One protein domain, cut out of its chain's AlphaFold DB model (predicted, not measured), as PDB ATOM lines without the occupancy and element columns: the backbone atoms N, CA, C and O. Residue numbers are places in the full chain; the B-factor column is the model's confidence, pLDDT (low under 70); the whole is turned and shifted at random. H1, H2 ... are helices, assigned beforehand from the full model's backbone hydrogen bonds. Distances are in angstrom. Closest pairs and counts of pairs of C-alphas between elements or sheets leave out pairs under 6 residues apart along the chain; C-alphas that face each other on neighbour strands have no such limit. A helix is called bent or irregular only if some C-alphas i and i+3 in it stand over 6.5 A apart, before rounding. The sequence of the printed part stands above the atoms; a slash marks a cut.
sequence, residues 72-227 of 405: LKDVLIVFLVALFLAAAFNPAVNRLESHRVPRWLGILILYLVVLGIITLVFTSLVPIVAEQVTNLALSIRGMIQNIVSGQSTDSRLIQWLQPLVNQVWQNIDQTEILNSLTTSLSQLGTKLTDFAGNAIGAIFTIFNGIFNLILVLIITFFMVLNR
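What this domain is: This is residues 72 to 227 of the 405 residues of the protein "AI-2E family transporter" of Candidatus Peregrinibacteria bacterium (UniProt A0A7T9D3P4). One very long helix, H2, makes the long axis; H4 folds back side by side with part of it, and H5 and H6 lead back toward its first end, where H6 crosses arm H1a of the bent helix H1. H3 stands across the other end. The printed part has 156 residues with six named helices, H1 to H6 in chain order, and no named strand: all helix, extended, radius of gyration of the C-alphas 25.2 A, spans 73 by 38 by 23 A.

Where its parts are: H1, residues 73 to 98, begins at C-alpha 73 (121.367, 121.056, 108.119); assigned as one helix by its hydrogen bonds, it is bent, C-alphas 88 and 91 being 6.7 A apart, with arms H1a, 73 to 88, and H1b, 91 to 98. H2, 103 to 148, is 66.6 A long. H3, 156 to 171, is irregular, C-alphas 160 and 163 being 7.1 A apart. H4, 174 to 197, is 34.3 A long. H5 is 199 to 206; H6, 210 to 225, ends at C-alpha 225 (113.217, 120.416, 131.878).

How they stand to each other: H2 is the hub. Its residues 103 to 110 touch H1b, closest C-alphas Val 93 and Gly 106, 5.1 A. It only just touches H3, with 3 pairs of C-alphas within 8 A, closest Ile 147 and Gln 162, 7.4 A. Its residues 122 to 141 touch H4 at a shallow tilt of 16 degrees, opposite ways, closest C-alphas Ala 130 and Gly 189, 4.3 A. H5 touches H2 about perpendicular, 77 degrees, closest C-alphas Phe 122 and Ala 199, 6.1 A. H6 touches H1a at a steep tilt of 44 degrees, closest C-alphas Ala 82 and Thr 220, 4.7 A. H1a and H2 are apart. Every O i to N i+4 pair is within hydrogen-bond range in H1a, H1b, H4, H5 and H6; in H2 40 of 42 are, in H3 8 of 12.

The domain as a whole: The C-alphas farthest apart, Arg 100 and Gln 170, are 73.9 A apart. The printed part has no cut and no long link. Residues 147 to 175 and 227 have pLDDT under 70.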
ATOM      1  N   LEU A  72     118.965 123.942 106.157       87.38
ATOM      2  CA  LEU A  72     118.762 123.867 107.609       87.38
ATOM      3  C   LEU A  72     119.662 122.842 108.314       87.38
ATOM      4  O   LEU A  72     119.530 122.654 109.525       87.38
ATOM      5  N   LYS A  73     120.566 122.171 107.592       84.00
ATOM      6  CA  LYS A  73     121.367 121.056 108.119       84.00
ATOM      7  C   LYS A  73     122.120 121.419 109.404       84.00
ATOM      8  O   LYS A  73     122.126 120.619 110.330       84.00
ATOM      9  N   ASP A  74     122.676 122.628 109.499       80.31
ATOM     10  CA  ASP A  74     123.488 123.049 110.649       80.31
ATOM     11  C   ASP A  74     122.626 123.146 111.918       80.31
ATOM     12  O   ASP A  74     122.984 122.636 112.981       80.31
ATOM     13  N   VAL A  75     121.422 123.711 111.780       86.12
ATOM     14  CA  VAL A  75     120.427 123.799 112.860       86.12
ATOM     15  C   VAL A  75     119.902 122.410 113.227       86.12
ATOM     16  O   VAL A  75     119.742 122.099 114.408       86.12
ATOM     17  N   LEU A  76     119.670 121.549 112.230       84.81
ATOM     18  CA  LEU A  76     119.213 120.174 112.441       84.81
ATOM     19  C   LEU A  76     120.245 119.331 113.197       84.81
ATOM     20  O   LEU A  76     119.853 118.551 114.060       84.81
ATOM     21  N   ILE A  77     121.542 119.497 112.923       83.62
ATOM     22  CA  ILE A  77     122.613 118.816 113.667       83.62
ATOM     23  C   ILE A  77     122.605 119.266 115.118       83.62
ATOM     24  O   ILE A  77     122.592 118.424 116.010       83.62
ATOM     25  N   VAL A  78     122.585 120.576 115.370       88.38
ATOM     26  CA  VAL A  78     122.555 121.108 116.737       88.38
ATOM     27  C   VAL A  78     121.340 120.573 117.498       88.38
ATOM     28  O   VAL A  78     121.470 120.113 118.634       88.38
ATOM     29  N   PHE A  79     120.173 120.550 116.853       88.12
ATOM     30  CA  PHE A  79     118.967 119.962 117.424       88.12
ATOM     31  C   PHE A  79     119.111 118.452 117.674       88.12
ATOM     32  O   PHE A  79     118.695 117.972 118.724       88.12
ATOM     33  N   LEU A  80     119.725 117.698 116.755       85.69
ATOM     34  CA  LEU A  80     119.950 116.256 116.898       85.69
ATOM     35  C   LEU A  80     120.904 115.937 118.058       85.69
ATOM     36  O   LEU A  80     120.621 115.044 118.855       85.69
ATOM     37  N   VAL A  81     122.000 116.690 118.182       88.38
ATOM     38  CA  VAL A  81     122.946 116.582 119.303       88.38
ATOM     39  C   VAL A  81     122.233 116.894 120.617       88.38
ATOM     40  O   VAL A  81     122.365 116.141 121.580       88.38
ATOM     41  N   ALA A  82     121.429 117.958 120.652       91.00
ATOM     42  CA  ALA A  82     120.666 118.329 121.836       91.00
ATOM     43  C   ALA A  82     119.600 117.286 122.208       91.00
ATOM     44  O   ALA A  82     119.431 116.972 123.383       91.00
ATOM     45  N   LEU A  83     118.916 116.699 121.221       86.50
ATOM     46  CA  LEU A  83     117.961 115.610 121.426       86.50
ATOM     47  C   LEU A  83     118.650 114.375 122.020       86.50
ATOM     48  O   LEU A  83     118.132 113.780 122.967       86.50
ATOM     49  N   PHE A  84     119.822 114.011 121.495       86.19
ATOM     50  CA  PHE A  84     120.623 112.912 122.028       86.19
ATOM     51  C   PHE A  84     121.059 113.184 123.474       86.19
ATOM     52  O   PHE A  84     120.819 112.349 124.347       86.19
ATOM     53  N   LEU A  85     121.623 114.363 123.756       89.06
ATOM     54  CA  LEU A  85     122.010 114.758 125.114       89.06
ATOM     55  C   LEU A  85     120.809 114.801 126.059       89.06
ATOM     56  O   LEU A  85     120.912 114.367 127.204       89.06
ATOM     57  N   ALA A  86     119.652 115.271 125.594       89.31
ATOM     58  CA  ALA A  86     118.441 115.311 126.398       89.31
ATOM     59  C   ALA A  86     117.981 113.901 126.774       89.31
ATOM     60  O   ALA A  86     117.700 113.630 127.943       89.31
ATOM     61  N   ALA A  87     117.963 112.980 125.810       83.12
ATOM     62  CA  ALA A  87     117.649 111.580 126.058       83.12
ATOM     63  C   ALA A  87     118.677 110.915 126.995       83.12
ATOM     64  O   ALA A  87     118.285 110.142 127.869       83.12
ATOM     65  N   ALA A  88     119.961 111.265 126.873       84.31
ATOM     66  CA  ALA A  88     121.037 110.763 127.726       84.31
ATOM     67  C   ALA A  88     120.968 111.287 129.169       84.31
ATOM     68  O   ALA A  88     121.169 110.532 130.121       84.31
ATOM     69  N   PHE A  89     120.659 112.572 129.351       89.00
ATOM     70  CA  PHE A  89     120.631 113.215 130.665       89.00
ATOM     71  C   PHE A  89     119.331 112.962 131.416       89.00
ATOM     72  O   PHE A  89     119.349 112.880 132.642       89.00
ATOM     73  N   ASN A  90     118.206 112.774 130.722       88.31
ATOM     74  CA  ASN A  90     116.900 112.588 131.354       88.31
ATOM     75  C   ASN A  90     116.878 111.447 132.405       88.31
ATOM     76  O   ASN A  90     116.398 111.686 133.513       88.31
ATOM     77  N   PRO A  91     117.444 110.243 132.169       85.06
ATOM     78  CA  PRO A  91     117.569 109.205 133.196       85.06
ATOM     79  C   PRO A  91     118.312 109.652 134.461       85.06
ATOM     80  O   PRO A  91     117.891 109.301 135.565       85.06
ATOM     81  N   ALA A  92     119.404 110.402 134.305       88.19
ATOM     82  CA  ALA A  92     120.223 110.881 135.412       88.19
ATOM     83  C   ALA A  92     119.526 112.025 136.168       88.19
ATOM     84  O   ALA A  92     119.449 111.986 137.396       88.19
ATOM     85  N   VAL A  93     118.916 112.975 135.450       91.94
ATOM     86  CA  VAL A  93     118.111 114.056 136.045       91.94
ATOM     87  C   VAL A  93     116.917 113.499 136.812       91.94
ATOM     88  O   VAL A  93     116.670 113.940 137.927       91.94
ATOM     89  N   ASN A  94     116.216 112.490 136.286       89.19
ATOM     90  CA  ASN A  94     115.103 111.848 136.998       89.19
ATOM     91  C   ASN A  94     115.552 111.190 138.313       89.19
ATOM     92  O   ASN A  94     114.802 111.179 139.287       89.19
ATOM     93  N   ARG A  95     116.779 110.652 138.361       89.31
ATOM     94  CA  ARG A  95     117.350 110.070 139.582       89.31
ATOM     95  C   ARG A  95     117.776 111.150 140.580       89.31
ATOM     96  O   ARG A  95     117.593 110.964 141.774       89.31
ATOM     97  N   LEU A  96     118.300 112.281 140.116       92.62
ATOM     98  CA  LEU A  96     118.568 113.448 140.968       92.62
ATOM     99  C   LEU A  96     117.259 114.028 141.534       92.62
ATOM    100  O   LEU A  96     117.165 114.306 142.729       92.62
ATOM    101  N   GLU A  97     116.220 114.113 140.704       93.25
ATOM    102  CA  GLU A  97     114.879 114.562 141.092       93.25
ATOM    103  C   GLU A  97     114.250 113.657 142.155       93.25
ATOM    104  O   GLU A  97     113.697 114.155 143.137       93.25
ATOM    105  N   SER A  98     114.413 112.333 142.040       92.94
ATOM    106  CA  SER A  98     113.948 111.407 143.081       92.94
ATOM    107  C   SER A  98     114.670 111.594 144.424       92.94
ATOM    108  O   SER A  98     114.138 111.195 145.455       92.94
ATOM    109  N   HIS A  99     115.849 112.227 144.431       94.12
ATOM    110  CA  HIS A  99     116.593 112.626 145.634       94.12
ATOM    111  C   HIS A  99     116.318 114.086 146.049       94.12
ATOM    112  O   HIS A  99     117.119 114.689 146.757       94.12
ATOM    113  N   ARG A 100     115.172 114.656 145.642       94.69
ATOM    114  CA  ARG A 100     114.715 116.024 145.966       94.69
ATOM    115  C   ARG A 100     115.536 117.160 145.337       94.69
ATOM    116  O   ARG A 100     115.362 118.312 145.729       94.69
ATOM    117  N   VAL A 101     116.386 116.885 144.345       95.62
ATOM    118  CA  VAL A 101     117.077 117.940 143.582       95.62
ATOM    119  C   VAL A 101     116.126 118.482 142.507       95.62
ATOM    120  O   VAL A 101     115.654 117.705 141.679       95.62
ATOM    121  N   PRO A 102     115.821 119.792 142.452       94.94
ATOM    122  CA  PRO A 102     114.951 120.322 141.409       94.94
ATOM    123  C   PRO A 102     115.590 120.118 140.029       94.94
ATOM    124  O   PRO A 102     116.801 120.253 139.859       94.94
ATOM    125  N   ARG A 103     114.769 119.806 139.020       91.88
ATOM    126  CA  ARG A 103     115.237 119.383 137.685       91.88
ATOM    127  C   ARG A 103     116.259 120.321 137.049       91.88
ATOM    128  O   ARG A 103     117.241 119.843 136.494       91.88
ATOM    129  N   TRP A 104     116.059 121.635 137.150       94.56
ATOM    130  CA  TRP A 104     116.989 122.620 136.591       94.56
ATOM    131  C   TRP A 104     118.387 122.524 137.227       94.56
ATOM    132  O   TRP A 104     119.375 122.566 136.500       94.56
ATOM    133  N   LEU A 105     118.476 122.291 138.546       95.69
ATOM    134  CA  LEU A 105     119.749 122.012 139.222       95.69
ATOM    135  C   LEU A 105     120.329 120.672 138.783       95.69
ATOM    136  O   LEU A 105     121.527 120.587 138.548       95.69
ATOM    137  N   GLY A 106     119.499 119.638 138.622       95.31
ATOM    138  CA  GLY A 106     119.955 118.339 138.121       95.31
ATOM    139  C   GLY A 106     120.619 118.437 136.742       95.31
ATOM    140  O   GLY A 106     121.659 117.822 136.517       95.31
ATOM    141  N   ILE A 107     120.059 119.253 135.842       95.25
ATOM    142  CA  ILE A 107     120.641 119.519 134.517       95.25
ATOM    143  C   ILE A 107     121.977 120.263 134.649       95.25
ATOM    144  O   ILE A 107     122.961 119.848 134.041       95.25
ATOM    145  N   LEU A 108     122.037 121.323 135.465       95.88
ATOM    146  CA  LEU A 108     123.272 122.090 135.675       95.88
ATOM    147  C   LEU A 108     124.387 121.241 136.296       95.88
ATOM    148  O   LEU A 108     125.526 121.312 135.844       95.88
ATOM    149  N   ILE A 109     124.062 120.403 137.283       95.44
ATOM    150  CA  ILE A 109     125.010 119.460 137.889       95.44
ATOM    151  C   ILE A 109     125.573 118.527 136.815       95.44
ATOM    152  O   ILE A 109     126.784 118.348 136.748       95.44
ATOM    153  N   LEU A 110     124.730 117.971 135.939       93.88
ATOM    154  CA  LEU A 110     125.207 117.112 134.854       93.88
ATOM    155  C   LEU A 110     126.077 117.859 133.845       93.88
ATOM    156  O   LEU A 110     127.091 117.310 133.422       93.88
ATOM    157  N   TYR A 111     125.738 119.101 133.488       94.31
ATOM    158  CA  TYR A 111     126.591 119.917 132.619       94.31
ATOM    159  C   TYR A 111     127.966 120.134 133.241       94.31
ATOM    160  O   TYR A 111     128.973 119.923 132.571       94.31
ATOM    161  N   LEU A 112     128.014 120.486 134.528       94.44
ATOM    162  CA  LEU A 112     129.267 120.676 135.253       94.44
ATOM    163  C   LEU A 112     130.073 119.379 135.362       94.44
ATOM    164  O   LEU A 112     131.281 119.406 135.155       94.44
ATOM    165  N   VAL A 113     129.427 118.245 135.637       92.38
ATOM    166  CA  VAL A 113     130.100 116.941 135.721       92.38
ATOM    167  C   VAL A 113     130.673 116.535 134.365       92.38
ATOM    168  O   VAL A 113     131.847 116.193 134.283       92.38
ATOM    169  N   VAL A 114     129.886 116.604 133.288       89.00
ATOM    170  CA  VAL A 114     130.336 116.191 131.950       89.00
ATOM    171  C   VAL A 114     131.432 117.117 131.426       89.00
ATOM    172  O   VAL A 114     132.483 116.636 131.008       89.00
ATOM    173  N   LEU A 115     131.233 118.439 131.492       89.12
ATOM    174  CA  LEU A 115     132.254 119.404 131.074       89.12
ATOM    175  C   LEU A 115     133.497 119.334 131.965       89.12
ATOM    176  O   LEU A 115     134.606 119.477 131.460       89.12
ATOM    177  N   GLY A 116     133.326 119.079 133.262       90.12
ATOM    178  CA  GLY A 116     134.419 118.894 134.213       90.12
ATOM    179  C   GLY A 116     135.258 117.660 133.896       90.12
ATOM    180  O   GLY A 116     136.477 117.770 133.836       90.12
ATOM    181  N   ILE A 117     134.625 116.515 133.613       86.44
ATOM    182  CA  ILE A 117     135.322 115.287 133.196       86.44
ATOM    183  C   ILE A 117     136.066 115.516 131.881       86.44
ATOM    184  O   ILE A 117     137.245 115.187 131.798       86.44
ATOM    185  N   ILE A 118     135.414 116.113 130.876       85.25
ATOM    186  CA  ILE A 118     136.060 116.429 129.593       85.25
ATOM    187  C   ILE A 118     137.262 117.342 129.833       85.25
ATOM    188  O   ILE A 118     138.367 117.017 129.417       85.25
ATOM    189  N   THR A 119     137.079 118.448 130.553       86.06
ATOM    190  CA  THR A 119     138.165 119.391 130.836       86.06
ATOM    191  C   THR A 119     139.313 118.688 131.548       86.06
ATOM    192  O   THR A 119     140.439 118.780 131.082       86.06
ATOM    193  N   LEU A 120     139.033 117.917 132.602       86.62
ATOM    194  CA  LEU A 120     140.044 117.192 133.371       86.62
ATOM    195  C   LEU A 120     140.810 116.189 132.505       86.62
ATOM    196  O   LEU A 120     142.037 116.161 132.569       86.62
ATOM    197  N   VAL A 121     140.120 115.395 131.680       83.81
ATOM    198  CA  VAL A 121     140.771 114.444 130.767       83.81
ATOM    199  C   VAL A 121     141.672 115.192 129.790       83.81
ATOM    200  O   VAL A 121     142.836 114.828 129.660       83.81
ATOM    201  N   PHE A 122     141.195 116.265 129.157       82.38
ATOM    202  CA  PHE A 122     141.993 117.021 128.187       82.38
ATOM    203  C   PHE A 122     143.182 117.742 128.839       82.38
ATOM    204  O   PHE A 122     144.294 117.651 128.326       82.38
ATOM    205  N   THR A 123     142.993 118.410 129.979       83.75
ATOM    206  CA  THR A 123     144.069 119.149 130.661       83.75
ATOM    207  C   THR A 123     145.054 118.244 131.387       83.75
ATOM    208  O   THR A 123     146.152 118.689 131.687       83.75
ATOM    209  N   SER A 124     144.687 116.997 131.699       84.44
ATOM    210  CA  SER A 124     145.606 116.048 132.341       84.44
ATOM    211  C   SER A 124     146.312 115.185 131.304       84.44
ATOM    212  O   SER A 124     147.535 115.114 131.290       84.44
ATOM    213  N   LEU A 125     145.559 114.547 130.404       83.75
ATOM    214  CA  LEU A 125     146.120 113.615 129.432       83.75
ATOM    215  C   LEU A 125     146.985 114.322 128.398       83.75
ATOM    216  O   LEU A 125     148.091 113.866 128.125       83.75
ATOM    217  N   VAL A 126     146.458 115.373 127.766       84.25
ATOM    218  CA  VAL A 126     147.101 115.932 126.577       84.25
ATOM    219  C   VAL A 126     148.482 116.503 126.915       84.25
ATOM    220  O   VAL A 126     149.401 116.186 126.164       84.25
ATOM    221  N   PRO A 127     148.704 117.226 128.035       84.69
ATOM    222  CA  PRO A 127     150.047 117.651 128.420       84.69
ATOM    223  C   PRO A 127     150.977 116.480 128.722       84.69
ATOM    224  O   PRO A 127     152.118 116.511 128.279       84.69
ATOM    225  N   ILE A 128     150.491 115.432 129.402       87.06
ATOM    226  CA  ILE A 128     151.294 114.226 129.656       87.06
ATOM    227  C   ILE A 128     151.739 113.634 128.324       87.06
ATOM    228  O   ILE A 128     152.928 113.467 128.094       87.06
ATOM    229  N   VAL A 129     150.809 113.363 127.407       84.44
ATOM    230  CA  VAL A 129     151.138 112.800 126.092       84.44
ATOM    231  C   VAL A 129     152.068 113.731 125.315       84.44
ATOM    232  O   VAL A 129     153.037 113.256 124.733       84.44
ATOM    233  N   ALA A 130     151.823 115.041 125.332       85.75
ATOM    234  CA  ALA A 130     152.662 116.034 124.671       85.75
ATOM    235  C   ALA A 130     154.107 116.005 125.183       85.75
ATOM    236  O   ALA A 130     155.044 115.960 124.387       85.75
ATOM    237  N   GLU A 131     154.278 115.970 126.504       87.25
ATOM    238  CA  GLU A 131     155.577 115.851 127.151       87.25
ATOM    239  C   GLU A 131     156.251 114.529 126.776       87.25
ATOM    240  O   GLU A 131     157.416 114.527 126.398       87.25
ATOM    241  N   GLN A 132     155.515 113.412 126.773       86.94
ATOM    242  CA  GLN A 132     156.053 112.109 126.374       86.94
ATOM    243  C   GLN A 132     156.443 112.048 124.889       86.94
ATOM    244  O   GLN A 132     157.409 111.371 124.541       86.94
ATOM    245  N   VAL A 133     155.737 112.758 124.000       85.81
ATOM    246  CA  VAL A 133     156.134 112.890 122.586       85.81
ATOM    247  C   VAL A 133     157.445 113.673 122.480       85.81
ATOM    248  O   VAL A 133     158.359 113.246 121.772       85.81
ATOM    249  N   THR A 134     157.564 114.794 123.196       85.62
ATOM    250  CA  THR A 134     158.790 115.607 123.207       85.62
ATOM    251  C   THR A 134     159.962 114.844 123.831       85.62
ATOM    252  O   THR A 134     161.052 114.818 123.258       85.62
ATOM    253  N   ASN A 135     159.745 114.152 124.950       85.94
ATOM    254  CA  ASN A 135     160.753 113.329 125.617       85.94
ATOM    255  C   ASN A 135     161.194 112.156 124.740       85.94
ATOM    256  O   ASN A 135     162.387 111.856 124.689       85.94
ATOM    257  N   LEU A 136     160.277 111.552 123.978       82.38
ATOM    258  CA  LEU A 136     160.627 110.518 123.010       82.38
ATOM    259  C   LEU A 136     161.534 111.087 121.914       82.38
ATOM    260  O   LEU A 136     162.535 110.464 121.568       82.38
ATOM    261  N   ALA A 137     161.221 112.279 121.397       81.94
ATOM    262  CA  ALA A 137     162.053 112.950 120.401       81.94
ATOM    263  C   ALA A 137     163.485 113.161 120.923       81.94
ATOM    264  O   ALA A 137     164.458 112.804 120.254       81.94
ATOM    265  N   LEU A 138     163.612 113.687 122.146       83.31
ATOM    266  CA  LEU A 138     164.902 113.914 122.801       83.31
ATOM    267  C   LEU A 138     165.647 112.600 123.074       83.31
ATOM    268  O   LEU A 138     166.850 112.517 122.821       83.31
ATOM    269  N   SER A 139     164.935 111.566 123.521       81.12
ATOM    270  CA  SER A 139     165.500 110.244 123.807       81.12
ATOM    271  C   SER A 139     166.026 109.570 122.543       81.12
ATOM    272  O   SER A 139     167.162 109.103 122.535       81.12
ATOM    273  N   ILE A 140     165.256 109.583 121.449       77.94
ATOM    274  CA  ILE A 140     165.685 109.056 120.143       77.94
ATOM    275  C   ILE A 140     166.960 109.767 119.682       77.94
ATOM    276  O   ILE A 140     167.927 109.113 119.286       77.94
ATOM    277  N   ARG A 141     166.990 111.103 119.772       79.94
ATOM    278  CA  ARG A 141     168.168 111.888 119.396       79.94
ATOM    279  C   ARG A 141     169.391 111.503 120.229       79.94
ATOM    280  O   ARG A 141     170.449 111.267 119.650       79.94
ATOM    281  N   GLY A 142     169.246 111.405 121.551       77.38
ATOM    282  CA  GLY A 142     170.330 111.016 122.457       77.38
ATOM    283  C   GLY A 142     170.845 109.598 122.196       77.38
ATOM    284  O   GLY A 142     172.050 109.396 122.076       77.38
ATOM    285  N   MET A 143     169.945 108.622 122.021       72.75
ATOM    286  CA  MET A 143     170.322 107.236 121.709       72.75
ATOM    287  C   MET A 143     171.141 107.154 120.421       72.75
ATOM    288  O   MET A 143     172.169 106.481 120.383       72.75
ATOM    289  N   ILE A 144     170.719 107.862 119.375       70.75
ATOM    290  CA  ILE A 144     171.396 107.801 118.081       70.75
ATOM    291  C   ILE A 144     172.720 108.567 118.123       70.75
ATOM    292  O   ILE A 144     173.719 108.062 117.621       70.75
ATOM    293  N   GLN A 145     172.788 109.716 118.802       73.00
ATOM    294  CA  GLN A 145     174.055 110.420 119.031       73.00
ATOM    295  C   GLN A 145     175.068 109.561 119.801       73.00
ATOM    296  O   GLN A 145     176.245 109.551 119.443       73.00
ATOM    297  N   ASN A 146     174.630 108.793 120.802       71.62
ATOM    298  CA  ASN A 146     175.504 107.886 121.553       71.62
ATOM    299  C   ASN A 146     176.008 106.721 120.689       71.62
ATOM    300  O   ASN A 146     177.189 106.383 120.748       71.62
ATOM    301  N   ILE A 147     175.144 106.148 119.841       67.44
ATOM    302  CA  ILE A 147     175.528 105.081 118.902       67.44
ATOM    303  C   ILE A 147     176.530 105.602 117.861       67.44
ATOM    304  O   ILE A 147     177.552 104.959 117.629       67.44
ATOM    305  N   VAL A 148     176.273 106.773 117.270       66.94
ATOM    306  CA  VAL A 148     177.130 107.384 116.238       66.94
ATOM    307  C   VAL A 148     178.475 107.843 116.810       66.94
ATOM    308  O   VAL A 148     179.503 107.693 116.158       66.94
ATOM    309  N   SER A 149     178.492 108.367 118.039       68.12
ATOM    310  CA  SER A 149     179.728 108.794 118.716       68.12
ATOM    311  C   SER A 149     180.527 107.645 119.343       68.12
ATOM    312  O   SER A 149     181.602 107.884 119.890       68.12
ATOM    313  N   GLY A 150     180.030 106.403 119.269       61.00
ATOM    314  CA  GLY A 150     180.700 105.224 119.822       61.00
ATOM    315  C   GLY A 150     180.726 105.170 121.353       61.00
ATOM    316  O   GLY A 150     181.477 104.375 121.918       61.00
ATOM    317  N   GLN A 151     179.924 105.990 122.040       59.38
ATOM    318  CA  GLN A 151     179.824 105.949 123.498       59.38
ATOM    319  C   GLN A 151     178.948 104.766 123.925       59.38
ATOM    320  O   GLN A 151     177.746 104.712 123.652       59.38
ATOM    321  N   SER A 152     179.562 103.796 124.604       54.97
ATOM    322  CA  SER A 152     178.885 102.620 125.148       54.97
ATOM    323  C   SER A 152     177.834 103.048 126.171       54.97
ATOM    324  O   SER A 152     178.165 103.478 127.272       54.97
ATOM    325  N   THR A 153     176.560 102.937 125.801       56.41
ATOM    326  CA  THR A 153     175.446 103.113 126.738       56.41
ATOM    327  C   THR A 153     175.112 101.753 127.367       56.41
ATOM    328  O   THR A 153     174.987 100.768 126.642       56.41
ATOM    329  N   ASP A 154     174.899 101.691 128.686       57.56
ATOM    330  CA  ASP A 154     174.549 100.466 129.446       57.56
ATOM    331  C   ASP A 154     173.161  99.871 129.117       57.56
ATOM    332  O   ASP A 154     172.719  98.875 129.694       57.56
ATOM    333  N   SER A 155     172.446 100.464 128.162       62.19
ATOM    334  CA  SER A 155     171.155  99.972 127.698       62.19
ATOM    335  C   SER A 155     171.326  98.652 126.938       62.19
ATOM    336  O   SER A 155     171.827  98.616 125.812       62.19
ATOM    337  N   ARG A 156     170.836  97.555 127.532       62.34
ATOM    338  CA  ARG A 156     170.773  96.215 126.906       62.34
ATOM    339  C   ARG A 156     170.074  96.224 125.539       62.34
ATOM    340  O   ARG A 156     170.411  95.423 124.672       62.34
ATOM    341  N   LEU A 157     169.138  97.149 125.329       56.41
ATOM    342  CA  LEU A 157     168.460  97.356 124.048       56.41
ATOM    343  C   LEU A 157     169.385  97.953 122.982       56.41
ATOM    344  O   LEU A 157     169.349  97.507 121.838       56.41
ATOM    345  N   ILE A 158     170.242  98.914 123.343       60.59
ATOM    346  CA  ILE A 158     171.193  99.529 122.401       60.59
ATOM    347  C   ILE A 158     172.224  98.504 121.924       60.59
ATOM    348  O   ILE A 158     172.543  98.480 120.740       60.59
ATOM    349  N   GLN A 159     172.681  97.610 122.804       64.94
ATOM    350  CA  GLN A 159     173.597  96.528 122.422       64.94
ATOM    351  C   GLN A 159     172.953  95.537 121.440       64.94
ATOM    352  O   GLN A 159     173.610  95.088 120.503       64.94
ATOM    353  N   TRP A 160     171.661  95.224 121.606       64.75
ATOM    354  CA  TRP A 160     170.933  94.338 120.689       64.75
ATOM    355  C   TRP A 160     170.635  94.996 119.332       64.75
ATOM    356  O   TRP A 160     170.665  94.329 118.299       64.75
ATOM    357  N   LEU A 161     170.378  96.307 119.319       61.50
ATOM    358  CA  LEU A 161     170.065  97.061 118.102       61.50
ATOM    359  C   LEU A 161     171.310  97.520 117.329       61.50
ATOM    360  O   LEU A 161     171.217  97.747 116.123       61.50
ATOM    361  N   GLN A 162     172.471  97.619 117.982       66.00
ATOM    362  CA  GLN A 162     173.729  98.095 117.392       66.00
ATOM    363  C   GLN A 162     174.099  97.434 116.045       66.00
ATOM    364  O   GLN A 162     174.473  98.158 115.123       66.00
ATOM    365  N   PRO A 163     173.972  96.101 115.863       68.38
ATOM    366  CA  PRO A 163     174.321  95.444 114.603       68.38
ATOM    367  C   PRO A 163     173.379  95.821 113.451       68.38
ATOM    368  O   PRO A 163     173.834  96.045 112.331       68.38
ATOM    369  N   LEU A 164     172.074  95.924 113.730       64.88
ATOM    370  CA  LEU A 164     171.049  96.311 112.752       64.88
ATOM    371  C   LEU A 164     171.182  97.789 112.372       64.88
ATOM    372  O   LEU A 164     171.067  98.157 111.202       64.88
ATOM    373  N   VAL A 165     171.478  98.633 113.363       63.56
ATOM    374  CA  VAL A 165     171.736 100.060 113.168       63.56
ATOM    375  C   VAL A 165     173.017 100.258 112.344       63.56
ATOM    376  O   VAL A 165     173.010 100.945 111.333       63.56
ATOM    377  N   ASN A 166     174.111  99.565 112.633       66.50
ATOM    378  CA  ASN A 166     175.328  99.735 111.832       66.50
ATOM    379  C   ASN A 166     175.176  99.288 110.361       66.50
ATOM    380  O   ASN A 166     175.891  99.802 109.507       66.50
ATOM    381  N   GLN A 167     174.246  98.379 110.041       66.88
ATOM    382  CA  GLN A 167     173.989  97.932 108.664       66.88
ATOM    383  C   GLN A 167     173.082  98.878 107.866       66.88
ATOM    384  O   GLN A 167     173.317  99.096 106.679       66.88
ATOM    385  N   VAL A 168     172.051  99.450 108.496       62.88
ATOM    386  CA  VAL A 168     171.097 100.348 107.816       62.88
ATOM    387  C   VAL A 168     171.641 101.783 107.711       62.88
ATOM    388  O   VAL A 168     171.310 102.505 106.773       62.88
ATOM    389  N   TRP A 169     172.511 102.198 108.636       64.62
ATOM    390  CA  TRP A 169     172.857 103.610 108.847       64.62
ATOM    391  C   TRP A 169     174.165 104.073 108.178       64.62
ATOM    392  O   TRP A 169     174.503 105.252 108.271       64.62
ATOM    393  N   GLN A 170     174.889 103.194 107.472       62.84
ATOM    394  CA  GLN A 170     176.104 103.565 106.718       62.84
ATOM    395  C   GLN A 170     175.823 104.351 105.423       62.84
ATOM    396  O   GLN A 170     176.723 105.016 104.919       62.84
ATOM    397  N   ASN A 171     174.590 104.315 104.901       61.84
ATOM    398  CA  ASN A 171     174.233 104.880 103.589       61.84
ATOM    399  C   ASN A 171     173.261 106.073 103.660       61.84
ATOM    400  O   ASN A 171     172.688 106.463 102.645       61.84
ATOM    401  N   ILE A 172     173.018 106.618 104.853       65.56
ATOM    402  CA  ILE A 172     171.987 107.632 105.105       65.56
ATOM    403  C   ILE A 172     172.649 108.865 105.721       65.56
ATOM    404  O   ILE A 172     173.452 108.716 106.640       65.56
ATOM    405  N   ASP A 173     172.296 110.071 105.260       68.38
ATOM    406  CA  ASP A 173     172.691 111.319 105.926       68.38
ATOM    407  C   ASP A 173     171.989 111.407 107.290       68.38
ATOM    408  O   ASP A 173     170.808 111.750 107.426       68.38
ATOM    409  N   GLN A 174     172.723 110.976 108.313       67.56
ATOM    410  CA  GLN A 174     172.217 110.737 109.662       67.56
ATOM    411  C   GLN A 174     171.692 112.034 110.280       67.56
ATOM    412  O   GLN A 174     170.708 112.036 111.014       67.56
ATOM    413  N   THR A 175     172.316 113.160 109.954       68.31
ATOM    414  CA  THR A 175     171.994 114.463 110.528       68.31
ATOM    415  C   THR A 175     170.647 115.005 110.059       68.31
ATOM    416  O   THR A 175     169.902 115.558 110.870       68.31
ATOM    417  N   GLU A 176     170.283 114.820 108.792       74.38
ATOM    418  CA  GLU A 176     169.050 115.389 108.237       74.38
ATOM    419  C   GLU A 176     167.794 114.625 108.689       74.38
ATOM    420  O   GLU A 176     166.810 115.234 109.127       74.38
ATOM    421  N   ILE A 177     167.831 113.287 108.679       74.56
ATOM    422  CA  ILE A 177     166.702 112.454 109.134       74.56
ATOM    423  C   ILE A 177     166.461 112.628 110.632       74.56
ATOM    424  O   ILE A 177     165.318 112.753 111.074       74.56
ATOM    425  N   LEU A 178     167.528 112.696 111.429       74.06
ATOM    426  CA  LEU A 178     167.389 112.922 112.864       74.06
ATOM    427  C   LEU A 178     166.831 114.304 113.151       74.06
ATOM    428  O   LEU A 178     165.874 114.423 113.911       74.06
ATOM    429  N   ASN A 179     167.373 115.348 112.526       80.62
ATOM    430  CA  ASN A 179     166.883 116.702 112.752       80.62
ATOM    431  C   ASN A 179     165.418 116.846 112.314       80.62
ATOM    432  O   ASN A 179     164.631 117.433 113.058       80.62
ATOM    433  N   SER A 180     165.021 116.266 111.178       83.44
ATOM    434  CA  SER A 180     163.630 116.310 110.699       83.44
ATOM    435  C   SER A 180     162.667 115.514 111.586       83.44
ATOM    436  O   SER A 180     161.613 116.045 111.951       83.44
ATOM    437  N   LEU A 181     163.028 114.298 112.014       82.62
ATOM    438  CA  LEU A 181     162.220 113.488 112.934       82.62
ATOM    439  C   LEU A 181     162.070 114.179 114.294       82.62
ATOM    440  O   LEU A 181     160.953 114.346 114.783       82.62
ATOM    441  N   THR A 182     163.182 114.631 114.880       80.75
ATOM    442  CA  THR A 182     163.174 115.278 116.201       80.75
ATOM    443  C   THR A 182     162.367 116.572 116.167       80.75
ATOM    444  O   THR A 182     161.571 116.827 117.069       80.75
ATOM    445  N   THR A 183     162.529 117.374 115.110       86.25
ATOM    446  CA  THR A 183     161.772 118.618 114.923       86.25
ATOM    447  C   THR A 183     160.286 118.330 114.737       86.25
ATOM    448  O   THR A 183     159.468 118.981 115.378       86.25
ATOM    449  N   SER A 184     159.918 117.330 113.930       87.31
ATOM    450  CA  SER A 184     158.512 116.971 113.689       87.31
ATOM    451  C   SER A 184     157.818 116.473 114.958       87.31
ATOM    452  O   SER A 184     156.704 116.902 115.259       87.31
ATOM    453  N   LEU A 185     158.486 115.613 115.735       85.19
ATOM    454  CA  LEU A 185     157.969 115.131 117.018       85.19
ATOM    455  C   LEU A 185     157.878 116.261 118.047       85.19
ATOM    456  O   LEU A 185     156.852 116.398 118.706       85.19
ATOM    457  N   SER A 186     158.892 117.124 118.139       84.44
ATOM    458  CA  SER A 186     158.864 118.274 119.056       84.44
ATOM    459  C   SER A 186     157.747 119.255 118.691       84.44
ATOM    460  O   SER A 186     157.004 119.688 119.564       84.44
ATOM    461  N   GLN A 187     157.558 119.551 117.400       88.94
ATOM    462  CA  GLN A 187     156.448 120.378 116.920       88.94
ATOM    463  C   GLN A 187     155.085 119.746 117.216       88.94
ATOM    464  O   GLN A 187     154.141 120.463 117.546       88.94
ATOM    465  N   LEU A 188     154.961 118.420 117.099       86.44
ATOM    466  CA  LEU A 188     153.749 117.709 117.497       86.44
ATOM    467  C   LEU A 188     153.503 117.854 119.004       86.44
ATOM    468  O   LEU A 188     152.386 118.189 119.394       86.44
ATOM    469  N   GLY A 189     154.536 117.679 119.831       83.81
ATOM    470  CA  GLY A 189     154.478 117.911 121.275       83.81
ATOM    471  C   GLY A 189     154.032 119.334 121.620       83.81
ATOM    472  O   GLY A 189     153.098 119.518 122.400       83.81
ATOM    473  N   THR A 190     154.599 120.359 120.974       84.44
ATOM    474  CA  THR A 190     154.170 121.756 121.160       84.44
ATOM    475  C   THR A 190     152.710 121.958 120.756       84.44
ATOM    476  O   THR A 190     151.937 122.481 121.548       84.44
ATOM    477  N   LYS A 191     152.280 121.456 119.588       85.88
ATOM    478  CA  LYS A 191     150.878 121.561 119.141       85.88
ATOM    479  C   LYS A 191     149.898 120.878 120.094       85.88
ATOM    480  O   LYS A 191     148.808 121.396 120.321       85.88
ATOM    481  N   LEU A 192     150.268 119.720 120.645       81.44
ATOM    482  CA  LEU A 192     149.467 119.032 121.659       81.44
ATOM    483  C   LEU A 192     149.399 119.856 122.951       81.44
ATOM    484  O   LEU A 192     148.322 119.996 123.520       81.44
ATOM    485  N   THR A 193     150.512 120.457 123.373       79.94
ATOM    486  CA  THR A 193     150.559 121.335 124.554       79.94
ATOM    487  C   THR A 193     149.694 122.583 124.363       79.94
ATOM    488  O   THR A 193     148.899 122.912 125.239       79.94
ATOM    489  N   ASP A 194     149.769 123.231 123.198       81.50
ATOM    490  CA  ASP A 194     148.955 124.402 122.852       81.50
ATOM    491  C   ASP A 194     147.459 124.061 122.806       81.50
ATOM    492  O   ASP A 194     146.607 124.841 123.249       81.50
ATOM    493  N   PHE A 195     147.129 122.873 122.296       73.88
ATOM    494  CA  PHE A 195     145.768 122.349 122.293       73.88
ATOM    495  C   PHE A 195     145.268 122.061 123.718       73.88
ATOM    496  O   PHE A 195     144.132 122.397 124.051       73.88
ATOM    497  N   ALA A 196     146.121 121.505 124.584       72.19
ATOM    498  CA  ALA A 196     145.801 121.221 125.982       72.19
ATOM    499  C   ALA A 196     145.612 122.483 126.831       72.19
ATOM    500  O   ALA A 196     144.652 122.578 127.599       72.19
ATOM    501  N   GLY A 197     146.510 123.463 126.672       72.50
ATOM    502  CA  GLY A 197     146.450 124.757 127.359       72.50
ATOM    503  C   GLY A 197     145.177 125.537 127.027       72.50
ATOM    504  O   GLY A 197     144.712 126.342 127.827       72.50
ATOM    505  N   ASN A 198     144.556 125.216 125.888       80.00
ATOM    506  CA  ASN A 198     143.285 125.761 125.436       80.00
ATOM    507  C   ASN A 198     142.158 124.712 125.454       80.00
ATOM    508  O   ASN A 198     141.333 124.700 124.545       80.00
ATOM    509  N   ALA A 199     142.061 123.857 126.481       75.50
ATOM    510  CA  ALA A 199     140.993 122.847 126.582       75.50
ATOM    511  C   ALA A 199     139.572 123.436 126.417       75.50
ATOM    512  O   ALA A 199     138.721 122.849 125.748       75.50
ATOM    513  N   ILE A 200     139.325 124.640 126.947       77.62
ATOM    514  CA  ILE A 200     138.068 125.380 126.726       77.62
ATOM    515  C   ILE A 200     137.895 125.737 125.240       77.62
ATOM    516  O   ILE A 200     136.818 125.560 124.670       77.62
ATOM    517  N   GLY A 201     138.971 126.189 124.593       81.75
ATOM    518  CA  GLY A 201     139.012 126.438 123.155       81.75
ATOM    519  C   GLY A 201     138.723 125.177 122.341       81.75
ATOM    520  O   GLY A 201     137.936 125.245 121.403       81.75
ATOM    521  N   ALA A 202     139.252 124.016 122.741       77.81
ATOM    522  CA  ALA A 202     138.983 122.737 122.087       77.81
ATOM    523  C   ALA A 202     137.489 122.377 122.117       77.81
ATOM    524  O   ALA A 202     136.936 121.968 121.093       77.81
ATOM    525  N   ILE A 203     136.807 122.599 123.248       81.69
ATOM    526  CA  ILE A 203     135.349 122.418 123.346       81.69
ATOM    527  C   ILE A 203     134.632 123.363 122.373       81.69
ATOM    528  O   ILE A 203     133.745 122.930 121.636       81.69
ATOM    529  N   PHE A 204     135.027 124.638 122.303       85.94
ATOM    530  CA  PHE A 204     134.432 125.575 121.344       85.94
ATOM    531  C   PHE A 204     134.692 125.166 119.892       85.94
ATOM    532  O   PHE A 204     133.778 125.249 119.074       85.94
ATOM    533  N   THR A 205     135.880 124.663 119.558       82.56
ATOM    534  CA  THR A 205     136.193 124.147 118.218       82.56
ATOM    535  C   THR A 205     135.330 122.938 117.859       82.56
ATOM    536  O   THR A 205     134.850 122.854 116.726       82.56
ATOM    537  N   ILE A 206     135.073 122.030 118.811       81.38
ATOM    538  CA  ILE A 206     134.199 120.868 118.588       81.38
ATOM    539  C   ILE A 206     132.810 121.316 118.156       81.38
ATOM    540  O   ILE A 206     132.290 120.775 117.193       81.38
ATOM    541  N   PHE A 207     132.228 122.324 118.802       83.31
ATOM    542  CA  PHE A 207     130.892 122.814 118.450       83.31
ATOM    543  C   PHE A 207     130.890 123.839 117.309       83.31
ATOM    544  O   PHE A 207     129.840 124.385 116.984       83.31
ATOM    545  N   ASN A 208     132.032 124.088 116.661       85.00
ATOM    546  CA  ASN A 208     132.178 125.135 115.648       85.00
ATOM    547  C   ASN A 208     131.792 126.534 116.187       85.00
ATOM    548  O   ASN A 208     131.132 127.328 115.521       85.00
ATOM    549  N   GLY A 209     132.168 126.815 117.437       86.25
ATOM    550  CA  GLY A 209     131.982 128.095 118.115       86.25
ATOM    551  C   GLY A 209     131.145 128.019 119.394       86.25
ATOM    552  O   GLY A 209     130.363 127.096 119.628       86.25
ATOM    553  N   ILE A 210     131.288 129.055 120.227       88.81
ATOM    554  CA  ILE A 210     130.568 129.189 121.503       88.81
ATOM    555  C   ILE A 210     129.047 129.283 121.316       88.81
ATOM    556  O   ILE A 210     128.293 128.764 122.135       88.81
ATOM    557  N   PHE A 211     128.589 129.892 120.218       89.31
ATOM    558  CA  PHE A 211     127.165 130.058 119.928       89.31
ATOM    559  C   PHE A 211     126.450 128.710 119.779       89.31
ATOM    560  O   PHE A 211     125.441 128.474 120.438       89.31
ATOM    561  N   ASN A 212     127.006 127.796 118.982       88.69
ATOM    562  CA  ASN A 212     126.438 126.463 118.778       88.69
ATOM    563  C   ASN A 212     126.460 125.626 120.057       88.69
ATOM    564  O   ASN A 212     125.483 124.938 120.342       88.69
ATOM    565  N   LEU A 213     127.534 125.711 120.852       90.94
ATOM    566  CA  LEU A 213     127.592 125.050 122.158       90.94
ATOM    567  C   LEU A 213     126.463 125.547 123.069       90.94
ATOM    568  O   LEU A 213     125.717 124.740 123.620       90.94
ATOM    569  N   ILE A 214     126.303 126.868 123.197       92.88
ATOM    570  CA  ILE A 214     125.224 127.470 123.989       92.88
ATOM    571  C   ILE A 214     123.861 127.010 123.467       92.88
ATOM    572  O   ILE A 214     122.997 126.651 124.260       92.88
ATOM    573  N   LEU A 215     123.667 126.965 122.148       93.25
ATOM    574  CA  LEU A 215     122.405 126.561 121.536       93.25
ATOM    575  C   LEU A 215     122.083 125.082 121.814       93.25
ATOM    576  O   LEU A 215     120.961 124.774 122.216       93.25
ATOM    577  N   VAL A 216     123.070 124.182 121.710       93.12
ATOM    578  CA  VAL A 216     122.938 122.770 122.119       93.12
ATOM    579  C   VAL A 216     122.530 122.669 123.589       93.12
ATOM    580  O   VAL A 216     121.584 121.943 123.911       93.12
ATOM    581  N   LEU A 217     123.207 123.396 124.484       94.81
ATOM    582  CA  LEU A 217     122.917 123.377 125.920       94.81
ATOM    583  C   LEU A 217     121.524 123.942 126.223       94.81
ATOM    584  O   LEU A 217     120.779 123.341 126.987       94.81
ATOM    585  N   ILE A 218     121.120 125.042 125.591       95.31
ATOM    586  CA  ILE A 218     119.790 125.635 125.781       95.31
ATOM    587  C   ILE A 218     118.692 124.672 125.316       95.31
ATOM    588  O   ILE A 218     117.742 124.425 126.063       95.31
ATOM    589  N   ILE A 219     118.811 124.091 124.115       93.44
ATOM    590  CA  ILE A 219     117.812 123.138 123.610       93.44
ATOM    591  C   ILE A 219     117.744 121.917 124.527       93.44
ATOM    592  O   ILE A 219     116.654 121.521 124.942       93.44
ATOM    593  N   THR A 220     118.898 121.357 124.897       93.38
ATOM    594  CA  THR A 220     118.977 120.215 125.817       93.38
ATOM    595  C   THR A 220     118.303 120.548 127.147       93.38
ATOM    596  O   THR A 220     117.501 119.762 127.649       93.38
ATOM    597  N   PHE A 221     118.579 121.730 127.705       94.31
ATOM    598  CA  PHE A 221     118.004 122.191 128.962       94.31
ATOM    599  C   PHE A 221     116.479 122.234 128.889       94.31
ATOM    600  O   PHE A 221     115.813 121.624 129.725       94.31
ATOM    601  N   PHE A 222     115.908 122.880 127.869       92.00
ATOM    602  CA  PHE A 222     114.454 122.964 127.718       92.00
ATOM    603  C   PHE A 222     113.803 121.600 127.454       92.00
ATOM    604  O   PHE A 222     112.739 121.317 128.012       92.00
ATOM    605  N   MET A 223     114.448 120.735 126.664       88.88
ATOM    606  CA  MET A 223     113.961 119.377 126.395       88.88
ATOM    607  C   MET A 223     113.932 118.512 127.657       88.88
ATOM    608  O   MET A 223     112.950 117.809 127.893       88.88
ATOM    609  N   VAL A 224     114.975 118.574 128.489       90.06
ATOM    610  CA  VAL A 224     115.038 117.796 129.735       90.06
ATOM    611  C   VAL A 224     114.128 118.391 130.801       90.06
ATOM    612  O   VAL A 224     113.454 117.641 131.508       90.06
ATOM    613  N   LEU A 225     114.063 119.723 130.909       91.12
ATOM    614  CA  LEU A 225     113.217 120.416 131.878       91.12
ATOM    615  C   LEU A 225     111.739 120.068 131.658       91.12
ATOM    616  O   LEU A 225     111.041 119.715 132.615       91.12
ATOM    617  N   ASN A 226     111.276 120.086 130.403       83.56
ATOM    618  CA  ASN A 226     109.875 119.865 130.058       83.56
ATOM    619  C   ASN A 226     109.563 118.400 129.694       83.56
ATOM    620  O   ASN A 226     109.494 118.016 128.526       83.56
ATOM    621  N   ARG A 227     109.271 117.589 130.721       69.25
ATOM    622  CA  ARG A 227     108.989 116.142 130.614       69.25
ATOM    623  C   ARG A 227     107.870 115.774 129.627       69.25
ATOM    624  O   ARG A 227     107.897 114.685 129.067       69.25
TER     625      ARG A 227